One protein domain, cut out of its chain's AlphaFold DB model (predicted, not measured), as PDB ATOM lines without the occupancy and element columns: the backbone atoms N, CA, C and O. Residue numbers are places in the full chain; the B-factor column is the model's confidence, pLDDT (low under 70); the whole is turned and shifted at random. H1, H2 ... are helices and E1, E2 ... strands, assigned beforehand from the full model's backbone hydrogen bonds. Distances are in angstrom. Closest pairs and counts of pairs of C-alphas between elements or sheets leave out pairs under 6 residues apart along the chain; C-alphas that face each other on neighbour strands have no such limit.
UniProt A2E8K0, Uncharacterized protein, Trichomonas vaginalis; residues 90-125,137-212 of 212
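Overview. This is residues 90 to 125 and 137 to 212 of the 212 residues of an uncharacterized protein of Trichomonas vaginalis (UniProt A2E8K0). Three small sheets of three strands each make up the model: E1 to E3 and E4 to E6 form a sandwich, and E7 to E9 lie beyond the second sheet, shifted so that edge strand E7 comes near edge strand E4. The short helix H1 lies off the sheets, after a long loop whose residues 167 to 172 stick out. The printed part has 112 residues, with one named helix and nine named strands in the order E1 E2 E3 E4 E5 E6 H1 E7 E8 E9. Each sheet is antiparallel and in chain order, and the class is mostly strand. The whole is compact, with a radius of gyration of the C-alphas of 14.3 A and spans of 36 by 34 by 24 A.

Arrangement. E1, residues 91 to 98, E2, residues 104 to 110, and E3, residues 115 to 121, form a meander, each strand the antiparallel neighbour of the one before, in a twisted sheet. E1 bends by 56 degrees at residue 94. In the hairpin of E1 and E2, N 94 and O 107 are 2.8 A apart, within hydrogen-bond range; in that of E2 and E3, N 106 and O 119 are at 2.9 A. E4, residues 137 to 142, E5, residues 152 to 156, and E6, residues 161 to 164, form a second meander, with N 138 and O 155 at 2.8 A and N 154 and O 162 at 2.8 A. These two sheets make a sandwich, two sheets face to face: the parts that face each other are 9.7 A centre to centre, and the strands of the one stand at 23 degrees to those of the other. The closest C-alphas of E1 and E4 are those of Thr 95 and Gly 139, 6.4 A apart. H1, residues 179 to 184, is not on either sheet; both its O i to N i+4 pairs are within range. E7, residues 191 to 194, E8, residues 197 to 201, and E9, residues 207 to 211, form the third meander, with N 192 and O 199 at 3.0 A and N 198 and O 210 at 2.9 A. H1 is not on this sheet. The closest C-alphas of E4 and E7 are those of Gly 139 and Phe 192, 7.7 A apart.

Along the chain. E1 begins at C-alpha 91, (185.491, 198.016, 177.531), and is 20.0 A long; E2 and E3 are 19.6 A each. E4 begins at C-alpha 137, (187.571, 187.900, 184.479). E9 ends at C-alpha 211, (182.260, 171.844, 175.024).

Size, cuts and confidence. The C-alphas of Gly 170 and Leu 212 are the two farthest apart, at 43.1 A. Residues 126 to 136 are not printed; C-alphas 125 and 137 are 21.4 A apart across the cut. The link from E6 to H1 is long, with 14 residues. The mean pLDDT of the printed part is 71.0; 54 residues are under 70, among them 165 to 198.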
ATOM      1  N   ALA A  90     185.757 201.791 175.374       56.81
ATOM      2  CA  ALA A  90     186.612 200.664 174.978       56.81
ATOM      3  C   ALA A  90     186.675 199.465 175.946       56.81
ATOM      4  O   ALA A  90     187.659 198.719 175.925       56.81
ATOM      5  N   LEU A  91     185.643 199.255 176.769       63.91
ATOM      6  CA  LEU A  91     185.491 198.016 177.531       63.91
ATOM      7  C   LEU A  91     184.367 197.166 176.942       63.91
ATOM      8  O   LEU A  91     183.312 197.686 176.585       63.91
ATOM      9  N   THR A  92     184.592 195.858 176.880       68.50
ATOM     10  CA  THR A  92     183.524 194.878 176.669       68.50
ATOM     11  C   THR A  92     183.083 194.388 178.040       68.50
ATOM     12  O   THR A  92     183.914 193.900 178.813       68.50
ATOM     13  N   VAL A  93     181.800 194.538 178.370       66.25
ATOM     14  CA  VAL A  93     181.256 193.935 179.591       66.25
ATOM     15  C   VAL A  93     181.158 192.432 179.373       66.25
ATOM     16  O   VAL A  93     180.552 191.967 178.413       66.25
ATOM     17  N   SER A  94     181.828 191.667 180.230       69.06
ATOM     18  CA  SER A  94     181.955 190.220 180.072       69.06
ATOM     19  C   SER A  94     180.889 189.434 180.828       69.06
ATOM     20  O   SER A  94     180.590 188.314 180.424       69.06
ATOM     21  N   THR A  95     180.333 189.981 181.912       79.06
ATOM     22  CA  THR A  95     179.283 189.322 182.701       79.06
ATOM     23  C   THR A  95     178.588 190.311 183.645       79.06
ATOM     24  O   THR A  95     179.206 191.269 184.123       79.06
ATOM     25  N   LEU A  96     177.296 190.071 183.874       88.56
ATOM     26  CA  LEU A  96     176.469 190.672 184.920       88.56
ATOM     27  C   LEU A  96     176.040 189.605 185.931       88.56
ATOM     28  O   LEU A  96     175.723 188.484 185.536       88.56
ATOM     29  N   HIS A  97     175.933 189.991 187.202       90.12
ATOM     30  CA  HIS A  97     175.383 189.159 188.272       90.12
ATOM     31  C   HIS A  97     174.558 189.992 189.259       90.12
ATOM     32  O   HIS A  97     175.075 190.956 189.818       90.12
ATOM     33  N   VAL A  98     173.294 189.630 189.482       89.94
ATOM     34  CA  VAL A  98     172.450 190.204 190.540       89.94
ATOM     35  C   VAL A  98     172.639 189.377 191.809       89.94
ATOM     36  O   VAL A  98     172.499 188.158 191.782       89.94
ATOM     37  N   THR A  99     172.982 190.030 192.916       87.19
ATOM     38  CA  THR A  99     173.245 189.368 194.201       87.19
ATOM     39  C   THR A  99     171.956 189.164 195.001       87.19
ATOM     40  O   THR A  99     170.999 189.921 194.842       87.19
ATOM     41  N   GLU A 100     171.953 188.235 195.966       81.44
ATOM     42  CA  GLU A 100     170.859 188.106 196.960       81.44
ATOM     43  C   GLU A 100     170.738 189.316 197.912       81.44
ATOM     44  O   GLU A 100     169.905 189.314 198.810       81.44
ATOM     45  N   ARG A 101     171.574 190.354 197.753       81.69
ATOM     46  CA  ARG A 101     171.443 191.645 198.452       81.69
ATOM     47  C   ARG A 101     170.761 192.710 197.594       81.69
ATOM     48  O   ARG A 101     170.562 193.826 198.065       81.69
ATOM     49  N   GLY A 102     170.427 192.383 196.345       85.00
ATOM     50  CA  GLY A 102     169.854 193.329 195.393       85.00
ATOM     51  C   GLY A 102     170.903 194.263 194.792       85.00
ATOM     52  O   GLY A 102     170.582 195.378 194.398       85.00
ATOM     53  N   GLU A 103     172.163 193.835 194.733       89.12
ATOM     54  CA  GLU A 103     173.239 194.579 194.077       89.12
ATOM     55  C   GLU A 103     173.492 194.001 192.687       89.12
ATOM     56  O   GLU A 103     173.219 192.830 192.423       89.12
ATOM     57  N   ILE A 104     174.058 194.805 191.795       90.50
ATOM     58  CA  ILE A 104     174.433 194.385 190.446       90.50
ATOM     59  C   ILE A 104     175.946 194.433 190.350       90.50
ATOM     60  O   ILE A 104     176.546 195.497 190.473       90.50
ATOM     61  N   ILE A 105     176.567 193.296 190.077       89.75
ATOM     62  CA  ILE A 105     177.995 193.206 189.807       89.75
ATOM     63  C   ILE A 105     178.191 193.109 188.296       89.75
ATOM     64  O   ILE A 105     177.661 192.204 187.654       89.75
ATOM     65  N   GLY A 106     178.968 194.023 187.724       88.75
ATOM     66  CA  GLY A 106     179.353 193.994 186.315       88.75
ATOM     67  C   GLY A 106     180.866 194.007 186.150       88.75
ATOM     68  O   GLY A 106     181.547 194.821 186.777       88.75
ATOM     69  N   SER A 107     181.405 193.140 185.290       87.19
ATOM     70  CA  SER A 107     182.825 193.174 184.915       87.19
ATOM     71  C   SER A 107     183.041 193.681 183.499       87.19
ATOM     72  O   SER A 107     182.454 193.176 182.546       87.19
ATOM     73  N   SER A 108     183.967 194.620 183.352       87.62
ATOM     74  CA  SER A 108     184.326 195.259 182.090       87.62
ATOM     75  C   SER A 108     185.800 194.998 181.776       87.62
ATOM     76  O   SER A 108     186.684 195.458 182.504       87.62
ATOM     77  N   PHE A 109     186.091 194.260 180.703       87.25
ATOM     78  CA  PHE A 109     187.464 193.948 180.297       87.25
ATOM     79  C   PHE A 109     187.989 194.948 179.264       87.25
ATOM     80  O   PHE A 109     187.325 195.248 178.273       87.25
ATOM     81  N   SER A 110     189.206 195.448 179.492       86.50
ATOM     82  CA  SER A 110     189.937 196.283 178.540       86.50
ATOM     83  C   SER A 110     190.946 195.445 177.772       86.50
ATOM     84  O   SER A 110     191.940 194.994 178.344       86.50
ATOM     85  N   GLU A 111     190.765 195.326 176.459       83.88
ATOM     86  CA  GLU A 111     191.772 194.701 175.596       83.88
ATOM     87  C   GLU A 111     193.067 195.519 175.518       83.88
ATOM     88  O   GLU A 111     194.149 194.950 175.386       83.88
ATOM     89  N   VAL A 112     192.971 196.847 175.637       87.38
ATOM     90  CA  VAL A 112     194.122 197.760 175.587       87.38
ATOM     91  C   VAL A 112     194.949 197.659 176.865       87.38
ATOM     92  O   VAL A 112     196.165 197.506 176.806       87.38
ATOM     93  N   LEU A 113     194.294 197.725 178.027       88.19
ATOM     94  CA  LEU A 113     194.974 197.696 179.325       88.19
ATOM     95  C   LEU A 113     195.231 196.273 179.836       88.19
ATOM     96  O   LEU A 113     195.902 196.115 180.853       88.19
ATOM     97  N   LYS A 114     194.676 195.254 179.165       88.50
ATOM     98  CA  LYS A 114     194.701 193.841 179.579       88.50
ATOM     99  C   LYS A 114     194.270 193.651 181.039       88.50
ATOM    100  O   LYS A 114     194.816 192.828 181.767       88.50
ATOM    101  N   SER A 115     193.270 194.421 181.461       90.06
ATOM    102  CA  SER A 115     192.770 194.458 182.836       90.06
ATOM    103  C   SER A 115     191.249 194.479 182.867       90.06
ATOM    104  O   SER A 115     190.631 195.085 181.989       90.06
ATOM    105  N   THR A 116     190.662 193.903 183.910       89.69
ATOM    106  CA  THR A 116     189.225 193.987 184.183       89.69
ATOM    107  C   THR A 116     188.950 195.017 185.267       89.69
ATOM    108  O   THR A 116     189.675 195.075 186.256       89.69
ATOM    109  N   VAL A 117     187.892 195.803 185.106       89.25
ATOM    110  CA  VAL A 117     187.285 196.571 186.197       89.25
ATOM    111  C   VAL A 117     185.982 195.886 186.576       89.25
ATOM    112  O   VAL A 117     185.165 195.601 185.703       89.25
ATOM    113  N   VAL A 118     185.798 195.604 187.859       88.62
ATOM    114  CA  VAL A 118     184.537 195.114 188.414       88.62
ATOM    115  C   VAL A 118     183.885 196.267 189.152       88.62
ATOM    116  O   VAL A 118     184.530 196.897 189.984       88.62
ATOM    117  N   ASN A 119     182.624 196.540 188.840       87.94
ATOM    118  CA  ASN A 119     181.812 197.524 189.541       87.94
ATOM    119  C   ASN A 119     180.638 196.819 190.212       87.94
ATOM    120  O   ASN A 119     180.058 195.895 189.640       87.94
ATOM    121  N   VAL A 120     180.287 197.285 191.405       88.50
ATOM    122  CA  VAL A 120     179.069 196.907 192.117       88.50
ATOM    123  C   VAL A 120     178.172 198.131 192.160       88.50
ATOM    124  O   VAL A 120     178.618 199.206 192.568       88.50
ATOM    125  N   PHE A 121     176.927 197.961 191.743       89.94
ATOM    126  CA  PHE A 121     175.908 198.998 191.725       89.94
ATOM    127  C   PHE A 121     174.734 198.607 192.618       89.94
ATOM    128  O   PHE A 121     174.440 197.422 192.777       89.94
ATOM    129  N   ASP A 122     174.021 199.597 193.142       90.44
ATOM    130  CA  ASP A 122     172.639 199.376 193.563       90.44
ATOM    131  C   ASP A 122     171.702 199.279 192.337       90.44
ATOM    132  O   ASP A 122     172.098 199.526 191.193       90.44
ATOM    133  N   LEU A 123     170.427 198.951 192.561       91.38
ATOM    134  CA  LEU A 123     169.413 198.882 191.494       91.38
ATOM    135  C   LEU A 123     169.092 200.249 190.853       91.38
ATOM    136  O   LEU A 123     168.469 200.313 189.787       91.38
ATOM    137  N   CYS A 124     169.499 201.347 191.491       93.06
ATOM    138  CA  CYS A 124     169.341 202.706 190.979       93.06
ATOM    139  C   CYS A 124     170.471 203.093 190.006       93.06
ATOM    140  O   CYS A 124     170.302 204.044 189.243       93.06
ATOM    141  N   GLY A 125     171.577 202.343 189.988       90.38
ATOM    142  CA  GLY A 125     172.756 202.600 189.161       90.38
ATOM    143  C   GLY A 125     173.864 203.378 189.870       90.38
ATOM    144  O   GLY A 125     174.829 203.788 189.223       90.38
ATOM    145  N   ILE A 137     188.591 188.639 183.729       84.75
ATOM    146  CA  ILE A 137     187.571 187.900 184.479       84.75
ATOM    147  C   ILE A 137     186.559 187.318 183.498       84.75
ATOM    148  O   ILE A 137     186.060 187.994 182.592       84.75
ATOM    149  N   ILE A 138     186.265 186.038 183.689       79.38
ATOM    150  CA  ILE A 138     185.387 185.254 182.828       79.38
ATOM    151  C   ILE A 138     184.076 184.849 183.502       79.38
ATOM    152  O   ILE A 138     183.201 184.359 182.798       79.38
ATOM    153  N   GLY A 139     183.941 185.061 184.811       77.94
ATOM    154  CA  GLY A 139     182.718 184.790 185.559       77.94
ATOM    155  C   GLY A 139     182.706 185.521 186.899       77.94
ATOM    156  O   GLY A 139     183.764 185.767 187.485       77.94
ATOM    157  N   ILE A 140     181.507 185.860 187.362       79.62
ATOM    158  CA  ILE A 140     181.227 186.453 188.671       79.62
ATOM    159  C   ILE A 140     180.185 185.576 189.352       79.62
ATOM    160  O   ILE A 140     179.343 184.977 188.690       79.62
ATOM    161  N   MET A 141     180.263 185.491 190.671       73.31
ATOM    162  CA  MET A 141     179.353 184.697 191.483       73.31
ATOM    163  C   MET A 141     179.238 185.290 192.880       73.31
ATOM    164  O   MET A 141     180.165 185.942 193.366       73.31
ATOM    165  N   THR A 142     178.144 184.974 193.555       70.75
ATOM    166  CA  THR A 142     177.981 185.175 194.995       70.75
ATOM    167  C   THR A 142     177.691 183.842 195.659       70.75
ATOM    168  O   THR A 142     176.985 183.018 195.090       70.75
ATOM    169  N   SER A 143     178.225 183.626 196.859       63.59
ATOM    170  CA  SER A 143     177.914 182.449 197.681       63.59
ATOM    171  C   SER A 143     177.345 182.916 199.009       63.59
ATOM    172  O   SER A 143     177.851 183.883 199.563       63.59
ATOM    173  N   ILE A 144     176.361 182.206 199.557       61.12
ATOM    174  CA  ILE A 144     175.946 182.388 200.951       61.12
ATOM    175  C   ILE A 144     176.823 181.476 201.815       61.12
ATOM    176  O   ILE A 144     176.857 180.262 201.623       61.12
ATOM    177  N   LEU A 145     177.576 182.056 202.746       57.69
ATOM    178  CA  LEU A 145     178.326 181.307 203.752       57.69
ATOM    179  C   LEU A 145     177.446 181.020 204.973       57.69
ATOM    180  O   LEU A 145     176.448 181.697 205.215       57.69
ATOM    181  N   ARG A 146     177.858 180.035 205.782       53.56
ATOM    182  CA  ARG A 146     177.130 179.573 206.983       53.56
ATOM    183  C   ARG A 146     176.811 180.684 207.994       53.56
ATOM    184  O   ARG A 146     175.840 180.551 208.727       53.56
ATOM    185  N   ASP A 147     177.571 181.774 207.975       57.53
ATOM    186  CA  ASP A 147     177.384 182.933 208.853       57.53
ATOM    187  C   ASP A 147     176.560 184.060 208.196       57.53
ATOM    188  O   ASP A 147     176.689 185.225 208.571       57.53
ATOM    189  N   PHE A 148     175.755 183.744 207.172       52.66
ATOM    190  CA  PHE A 148     174.968 184.701 206.370       52.66
ATOM    191  C   PHE A 148     175.806 185.788 205.671       52.66
ATOM    192  O   PHE A 148     175.291 186.792 205.170       52.66
ATOM    193  N   GLN A 149     177.120 185.585 205.600       59.22
ATOM    194  CA  GLN A 149     177.996 186.408 204.781       59.22
ATOM    195  C   GLN A 149     177.795 186.038 203.317       59.22
ATOM    196  O   GLN A 149     177.707 184.859 202.982       59.22
ATOM    197  N   MET A 150     177.749 187.045 202.449       60.84
ATOM    198  CA  MET A 150     177.613 186.838 201.012       60.84
ATOM    199  C   MET A 150     178.804 187.406 200.260       60.84
ATOM    200  O   MET A 150     178.711 188.486 199.671       60.84
ATOM    201  N   PRO A 151     179.951 186.724 200.311       67.19
ATOM    202  CA  PRO A 151     181.068 187.113 199.485       67.19
ATOM    203  C   PRO A 151     180.749 186.945 198.002       67.19
ATOM    204  O   PRO A 151     180.135 185.960 197.572       67.19
ATOM    205  N   ALA A 152     181.230 187.902 197.220       75.38
ATOM    206  CA  ALA A 152     181.331 187.760 195.784       75.38
ATOM    207  C   ALA A 152     182.720 187.220 195.423       75.38
ATOM    208  O   ALA A 152     183.714 187.509 196.090       75.38
ATOM    209  N   PHE A 153     182.799 186.435 194.356       78.88
ATOM    210  CA  PHE A 153     184.056 185.938 193.806       78.88
ATOM    211  C   PHE A 153     184.091 186.161 192.301       78.88
ATOM    212  O   PHE A 153     183.060 186.212 191.627       78.88
ATOM    213  N   VAL A 154     185.303 186.258 191.771       82.88
ATOM    214  CA  VAL A 154     185.569 186.382 190.342       82.88
ATOM    215  C   VAL A 154     186.457 185.237 189.876       82.88
ATOM    216  O   VAL A 154     187.446 184.879 190.519       82.88
ATOM    217  N   LEU A 155     186.108 184.657 188.731       82.94
ATOM    218  CA  LEU A 155     186.900 183.630 188.067       82.94
ATOM    219  C   LEU A 155     187.756 184.283 186.984       82.94
ATOM    220  O   LEU A 155     187.234 184.864 186.033       82.94
ATOM    221  N   SER A 156     189.075 184.184 187.113       85.75
ATOM    222  CA  SER A 156     190.003 184.626 186.069       85.75
ATOM    223  C   SER A 156     190.054 183.629 184.909       85.75
ATOM    224  O   SER A 156     189.806 182.437 185.080       85.75
ATOM    225  N   LYS A 157     190.507 184.082 183.735       82.69
ATOM    226  CA  LYS A 157     190.803 183.209 182.578       82.69
ATOM    227  C   LYS A 157     191.834 182.106 182.869       82.69
ATOM    228  O   LYS A 157     191.955 181.161 182.102       82.69
ATOM    229  N   SER A 158     192.603 182.249 183.948       84.25
ATOM    230  CA  SER A 158     193.603 181.270 184.391       84.25
ATOM    231  C   SER A 158     193.048 180.211 185.350       84.25
ATOM    232  O   SER A 158     193.825 179.569 186.052       84.25
ATOM    233  N   ASP A 159     191.721 180.073 185.430       79.62
ATOM    234  CA  ASP A 159     191.010 179.155 186.332       79.62
ATOM    235  C   ASP A 159     191.262 179.404 187.822       79.62
ATOM    236  O   ASP A 159     191.065 178.533 188.670       79.62
ATOM    237  N   LYS A 160     191.687 180.625 188.165       79.94
ATOM    238  CA  LYS A 160     191.860 181.060 189.553       79.94
ATOM    239  C   LYS A 160     190.649 181.845 190.022       79.94
ATOM    240  O   LYS A 160     190.208 182.764 189.330       79.94
ATOM    241  N   ILE A 161     190.182 181.495 191.213       78.62
ATOM    242  CA  ILE A 161     189.122 182.191 191.937       78.62
ATOM    243  C   ILE A 161     189.776 183.269 192.796       78.62
ATOM    244  O   ILE A 161     190.707 182.982 193.552       78.62
ATOM    245  N   HIS A 162     189.281 184.493 192.676       80.38
ATOM    246  CA  HIS A 162     189.685 185.622 193.497       80.38
ATOM    247  C   HIS A 162     188.454 186.144 194.237       80.38
ATOM    248  O   HIS A 162     187.384 186.233 193.634       80.38
ATOM    249  N   PRO A 163     188.558 186.465 195.528       75.31
ATOM    250  CA  PRO A 163     187.474 187.140 196.217       75.31
ATOM    251  C   PRO A 163     187.287 188.551 195.655       75.31
ATOM    252  O   PRO A 163     188.251 189.194 195.243       75.31
ATOM    253  N   LEU A 164     186.037 188.998 195.630       74.25
ATOM    254  CA  LEU A 164     185.652 190.363 195.318       74.25
ATOM    255  C   LEU A 164     185.282 191.051 196.628       74.25
ATOM    256  O   LEU A 164     184.511 190.500 197.417       74.25
ATOM    257  N   ASN A 165     185.781 192.274 196.810       64.31
ATOM    258  CA  ASN A 165     185.425 193.148 197.920       64.31
ATOM    259  C   ASN A 165     185.918 192.648 199.292       64.31
ATOM    260  O   ASN A 165     185.148 192.097 200.068       64.31
ATOM    261  N   ASN A 166     187.189 192.877 199.644       53.38
ATOM    262  CA  ASN A 166     187.757 192.438 200.933       53.38
ATOM    263  C   ASN A 166     187.162 193.135 202.173       53.38
ATOM    264  O   ASN A 166     187.550 192.763 203.274       53.38
ATOM    265  N   ARG A 167     186.315 194.171 202.062       48.03
ATOM    266  CA  ARG A 167     186.015 195.065 203.199       48.03
ATOM    267  C   ARG A 167     184.592 195.618 203.156       48.03
ATOM    268  O   ARG A 167     184.326 196.546 202.406       48.03
ATOM    269  N   VAL A 168     183.715 195.112 204.020       40.16
ATOM    270  CA  VAL A 168     182.438 195.788 204.326       40.16
ATOM    271  C   VAL A 168     182.633 196.816 205.456       40.16
ATOM    272  O   VAL A 168     182.053 197.890 205.394       40.16
ATOM    273  N   ASP A 169     183.586 196.572 206.374       43.53
ATOM    274  CA  ASP A 169     183.817 197.409 207.572       43.53
ATOM    275  C   ASP A 169     185.295 197.815 207.778       43.53
ATOM    276  O   ASP A 169     185.731 198.146 208.879       43.53
ATOM    277  N   GLY A 170     186.120 197.740 206.730       38.50
ATOM    278  CA  GLY A 170     187.563 198.005 206.824       38.50
ATOM    279  C   GLY A 170     188.426 196.810 207.263       38.50
ATOM    280  O   GLY A 170     189.649 196.881 207.125       38.50
ATOM    281  N   GLU A 171     187.826 195.700 207.702       38.91
ATOM    282  CA  GLU A 171     188.523 194.433 207.968       38.91
ATOM    283  C   GLU A 171     188.528 193.496 206.753       38.91
ATOM    284  O   GLU A 171     187.523 193.375 206.056       38.91
ATOM    285  N   ASP A 172     189.656 192.807 206.533       49.50
ATOM    286  CA  ASP A 172     189.830 191.800 205.481       49.50
ATOM    287  C   ASP A 172     189.192 190.459 205.889       49.50
ATOM    288  O   ASP A 172     189.796 189.669 206.622       49.50
ATOM    289  N   TRP A 173     187.959 190.193 205.446       47.50
ATOM    290  CA  TRP A 173     187.212 188.985 205.836       47.50
ATOM    291  C   TRP A 173     187.809 187.685 205.269       47.50
ATOM    292  O   TRP A 173     187.705 186.633 205.907       47.50
ATOM    293  N   ILE A 174     188.515 187.741 204.131       48.81
ATOM    294  CA  ILE A 174     189.160 186.562 203.514       48.81
ATOM    295  C   ILE A 174     190.323 186.066 204.363       48.81
ATOM    296  O   ILE A 174     190.598 184.871 204.396       48.81
ATOM    297  N   SER A 175     190.987 186.959 205.098       50.34
ATOM    298  CA  SER A 175     192.061 186.555 206.009       50.34
ATOM    299  C   SER A 175     191.578 185.638 207.145       50.34
ATOM    300  O   SER A 175     192.374 184.867 207.683       50.34
ATOM    301  N   LYS A 176     190.280 185.688 207.488       50.38
ATOM    302  CA  LYS A 176     189.663 184.889 208.559       50.38
ATOM    303  C   LYS A 176     188.959 183.631 208.044       50.38
ATOM    304  O   LYS A 176     188.934 182.630 208.756       50.38
ATOM    305  N   ILE A 177     188.409 183.661 206.830       54.09
ATOM    306  CA  ILE A 177     187.717 182.512 206.234       54.09
ATOM    307  C   ILE A 177     188.718 181.670 205.440       54.09
ATOM    308  O   ILE A 177     189.286 182.118 204.444       54.09
ATOM    309  N   ALA A 178     188.927 180.415 205.842       56.88
ATOM    310  CA  ALA A 178     189.806 179.534 205.089       56.88
ATOM    311  C   ALA A 178     189.212 179.268 203.696       56.88
ATOM    312  O   ALA A 178     188.036 178.941 203.560       56.88
ATOM    313  N   MET A 179     190.046 179.288 202.648       58.50
ATOM    314  CA  MET A 179     189.651 178.893 201.281       58.50
ATOM    315  C   MET A 179     188.953 177.522 201.214       58.50
ATOM    316  O   MET A 179     188.190 177.247 200.293       58.50
ATOM    317  N   ARG A 180     189.212 176.648 202.192       60.38
ATOM    318  CA  ARG A 180     188.505 175.380 202.395       60.38
ATOM    319  C   ARG A 180     187.015 175.577 202.689       60.38
ATOM    320  O   ARG A 180     186.211 174.826 202.152       60.38
ATOM    321  N   ASP A 181     186.666 176.533 203.538       59.12
ATOM    322  CA  ASP A 181     185.291 176.762 203.980       59.12
ATOM    323  C   ASP A 181     184.473 177.403 202.859       59.12
ATOM    324  O   ASP A 181     183.346 176.982 202.616       59.12
ATOM    325  N   ILE A 182     185.103 178.301 202.090       58.38
ATOM    326  CA  ILE A 182     184.557 178.842 200.837       58.38
ATOM    327  C   ILE A 182     184.279 177.724 199.836       58.38
ATOM    328  O   ILE A 182     183.225 177.725 199.224       58.38
ATOM    329  N   LYS A 183     185.187 176.748 199.682       60.34
ATOM    330  CA  LYS A 183     184.978 175.586 198.800       60.34
ATOM    331  C   LYS A 183     183.876 174.647 199.291       60.34
ATOM    332  O   LYS A 183     183.154 174.082 198.481       60.34
ATOM    333  N   ALA A 184     183.749 174.475 200.603       57.53
ATOM    334  CA  ALA A 184     182.760 173.586 201.205       57.53
ATOM    335  C   ALA A 184     181.327 174.148 201.173       57.53
ATOM    336  O   ALA A 184     180.386 173.372 201.318       57.53
ATOM    337  N   SER A 185     181.157 175.464 201.007       53.97
ATOM    338  CA  SER A 185     179.853 176.114 200.809       53.97
ATOM    339  C   SER A 185     179.435 176.221 199.340       53.97
ATOM    340  O   SER A 185     178.354 176.726 199.062       53.97
ATOM    341  N   MET A 186     180.290 175.807 198.397       56.31
ATOM    342  CA  MET A 186     179.987 175.854 196.964       56.31
ATOM    343  C   MET A 186     179.012 174.730 196.626       56.31
ATOM    344  O   MET A 186     179.426 173.596 196.379       56.31
ATOM    345  N   ASP A 187     177.719 175.034 196.672       50.88
ATOM    346  CA  ASP A 187     176.672 174.104 196.254       50.88
ATOM    347  C   ASP A 187     176.618 173.948 194.721       50.88
ATOM    348  O   ASP A 187     177.303 174.655 193.979       50.88
ATOM    349  N   SER A 188     175.817 173.000 194.229       47.50
ATOM    350  CA  SER A 188     175.726 172.541 192.826       47.50
ATOM    351  C   SER A 188     175.335 173.576 191.749       47.50
ATOM    352  O   SER A 188     175.129 173.199 190.597       47.50
ATOM    353  N   GLU A 189     175.255 174.863 192.076       54.19
ATOM    354  CA  GLU A 189     174.749 175.934 191.199       54.19
ATOM    355  C   GLU A 189     175.839 176.677 190.405       54.19
ATOM    356  O   GLU A 189     175.577 177.661 189.718       54.19
ATOM    357  N   TRP A 190     177.087 176.209 190.459       64.00
ATOM    358  CA  TRP A 190     178.218 176.859 189.794       64.00
ATOM    359  C   TRP A 190     178.261 176.480 188.319       64.00
ATOM    360  O   TRP A 190     179.148 175.734 187.918       64.00
ATOM    361  N   VAL A 191     177.308 176.951 187.515       60.53
ATOM    362  CA  VAL A 191     177.240 176.675 186.075       60.53
ATOM    363  C   VAL A 191     176.952 177.964 185.314       60.53
ATOM    364  O   VAL A 191     175.915 178.584 185.508       60.53
ATOM    365  N   PHE A 192     177.837 178.350 184.398       65.50
ATOM    366  CA  PHE A 192     177.564 179.445 183.466       65.50
ATOM    367  C   PHE A 192     178.101 179.132 182.068       65.50
ATOM    368  O   PHE A 192     179.010 178.318 181.890       65.50
ATOM    369  N   MET A 193     177.517 179.763 181.050       57.59
ATOM    370  CA  MET A 193     177.899 179.558 179.656       57.59
ATOM    371  C   MET A 193     178.748 180.730 179.162       57.59
ATOM    372  O   MET A 193     178.329 181.880 179.249       57.59
ATOM    373  N   LYS A 194     179.928 180.450 178.601       61.19
ATOM    374  CA  LYS A 194     180.746 181.454 177.898       61.19
ATOM    375  C   LYS A 194     181.320 180.857 176.622       61.19
ATOM    376  O   LYS A 194     181.940 179.797 176.651       61.19
ATOM    377  N   SER A 195     181.125 181.535 175.489       63.50
ATOM    378  CA  SER A 195     181.695 181.145 174.186       63.50
ATOM    379  C   SER A 195     181.449 179.670 173.811       63.50
ATOM    380  O   SER A 195     182.377 178.976 173.400       63.50
ATOM    381  N   ARG A 196     180.204 179.188 173.966       62.78
ATOM    382  CA  ARG A 196     179.782 177.785 173.725       62.78
ATOM    383  C   ARG A 196     180.441 176.734 174.626       62.78
ATOM    384  O   ARG A 196     180.466 175.551 174.302       62.78
ATOM    385  N   LYS A 197     180.982 177.147 175.768       65.69
ATOM    386  CA  LYS A 197     181.454 176.235 176.809       65.69
ATOM    387  C   LYS A 197     180.582 176.398 178.038       65.69
ATOM    388  O   LYS A 197     180.366 177.522 178.491       65.69
ATOM    389  N   LEU A 198     180.114 175.278 178.573       67.44
ATOM    390  CA  LEU A 198     179.572 175.226 179.920       67.44
ATOM    391  C   LEU A 198     180.761 175.170 180.880       67.44
ATOM    392  O   LEU A 198     181.555 174.228 180.826       67.44
ATOM    393  N   VAL A 199     180.916 176.191 181.712       72.56
ATOM    394  CA  VAL A 199     181.930 176.232 182.765       72.56
ATOM    395  C   VAL A 199     181.234 175.889 184.065       72.56
ATOM    396  O   VAL A 199     180.210 176.492 184.383       72.56
ATOM    397  N   PHE A 200     181.778 174.929 184.808       73.69
ATOM    398  CA  PHE A 200     181.253 174.609 186.123       73.69
ATOM    399  C   PHE A 200     182.338 174.355 187.152       73.69
ATOM    400  O   PHE A 200     183.409 173.843 186.825       73.69
ATOM    401  N   LEU A 201     182.064 174.709 188.405       68.06
ATOM    402  CA  LEU A 201     182.966 174.408 189.507       68.06
ATOM    403  C   LEU A 201     182.460 173.207 190.292       68.06
ATOM    404  O   LEU A 201     181.288 173.101 190.635       68.06
ATOM    405  N   THR A 202     183.362 172.277 190.578       68.44
ATOM    406  CA  THR A 202     183.047 171.133 191.432       68.44
ATOM    407  C   THR A 202     183.057 171.530 192.911       68.44
ATOM    408  O   THR A 202     183.794 172.445 193.280       68.44
ATOM    409  N   PRO A 203     182.402 170.757 193.798       61.06
ATOM    410  CA  PRO A 203     182.497 170.951 195.253       61.06
ATOM    411  C   PRO A 203     183.929 170.876 195.822       61.06
ATOM    412  O   PRO A 203     184.194 171.266 196.953       61.06
ATOM    413  N   LYS A 204     184.895 170.356 195.049       65.88
ATOM    414  CA  LYS A 204     186.326 170.343 195.412       65.88
ATOM    415  C   LYS A 204     187.047 171.651 195.048       65.88
ATOM    416  O   LYS A 204     188.237 171.827 195.334       65.88
ATOM    417  N   GLY A 205     186.337 172.580 194.419       63.97
ATOM    418  CA  GLY A 205     186.860 173.828 193.893       63.97
ATOM    419  C   GLY A 205     187.666 173.664 192.606       63.97
ATOM    420  O   GLY A 205     188.611 174.421 192.394       63.97
ATOM    421  N   GLU A 206     187.358 172.647 191.797       72.00
ATOM    422  CA  GLU A 206     187.973 172.433 190.477       72.00
ATOM    423  C   GLU A 206     187.091 173.031 189.382       72.00
ATOM    424  O   GLU A 206     185.901 172.716 189.338       72.00
ATOM    425  N   VAL A 207     187.674 173.826 188.479       75.75
ATOM    426  CA  VAL A 207     186.988 174.339 187.283       75.75
ATOM    427  C   VAL A 207     186.963 173.249 186.217       75.75
ATOM    428  O   VAL A 207     187.992 172.651 185.897       75.75
ATOM    429  N   LYS A 208     185.781 172.978 185.669       79.00
ATOM    430  CA  LYS A 208     185.549 172.012 184.599       79.00
ATOM    431  C   LYS A 208     184.797 172.652 183.443       79.00
ATOM    432  O   LYS A 208     184.093 173.647 183.596       79.00
ATOM    433  N   TYR A 209     184.964 172.039 182.279       79.38
ATOM    434  CA  TYR A 209     184.455 172.533 181.011       79.38
ATOM    435  C   TYR A 209     183.695 171.432 180.280       79.38
ATOM    436  O   TYR A 209     184.203 170.317 180.151       79.38
ATOM    437  N   ILE A 210     182.523 171.765 179.745       75.62
ATOM    438  CA  ILE A 210     181.833 170.972 178.723       75.62
ATOM    439  C   ILE A 210     181.814 171.802 177.443       75.62
ATOM    440  O   ILE A 210     181.383 172.955 177.452       75.62
ATOM    441  N   ILE A 211     182.328 171.234 176.354       72.25
ATOM    442  CA  ILE A 211     182.260 171.844 175.024       72.25
ATOM    443  C   ILE A 211     180.907 171.448 174.429       72.25
ATOM    444  O   ILE A 211     180.618 170.252 174.361       72.25
ATOM    445  N   LEU A 212     180.094 172.442 174.063       58.59
ATOM    446  CA  LEU A 212     178.775 172.267 173.449       58.59
ATOM    447  C   LEU A 212     178.848 172.400 171.924       58.59
ATOM    448  O   LEU A 212     179.656 173.228 171.435       58.59
TER     449      LEU A 212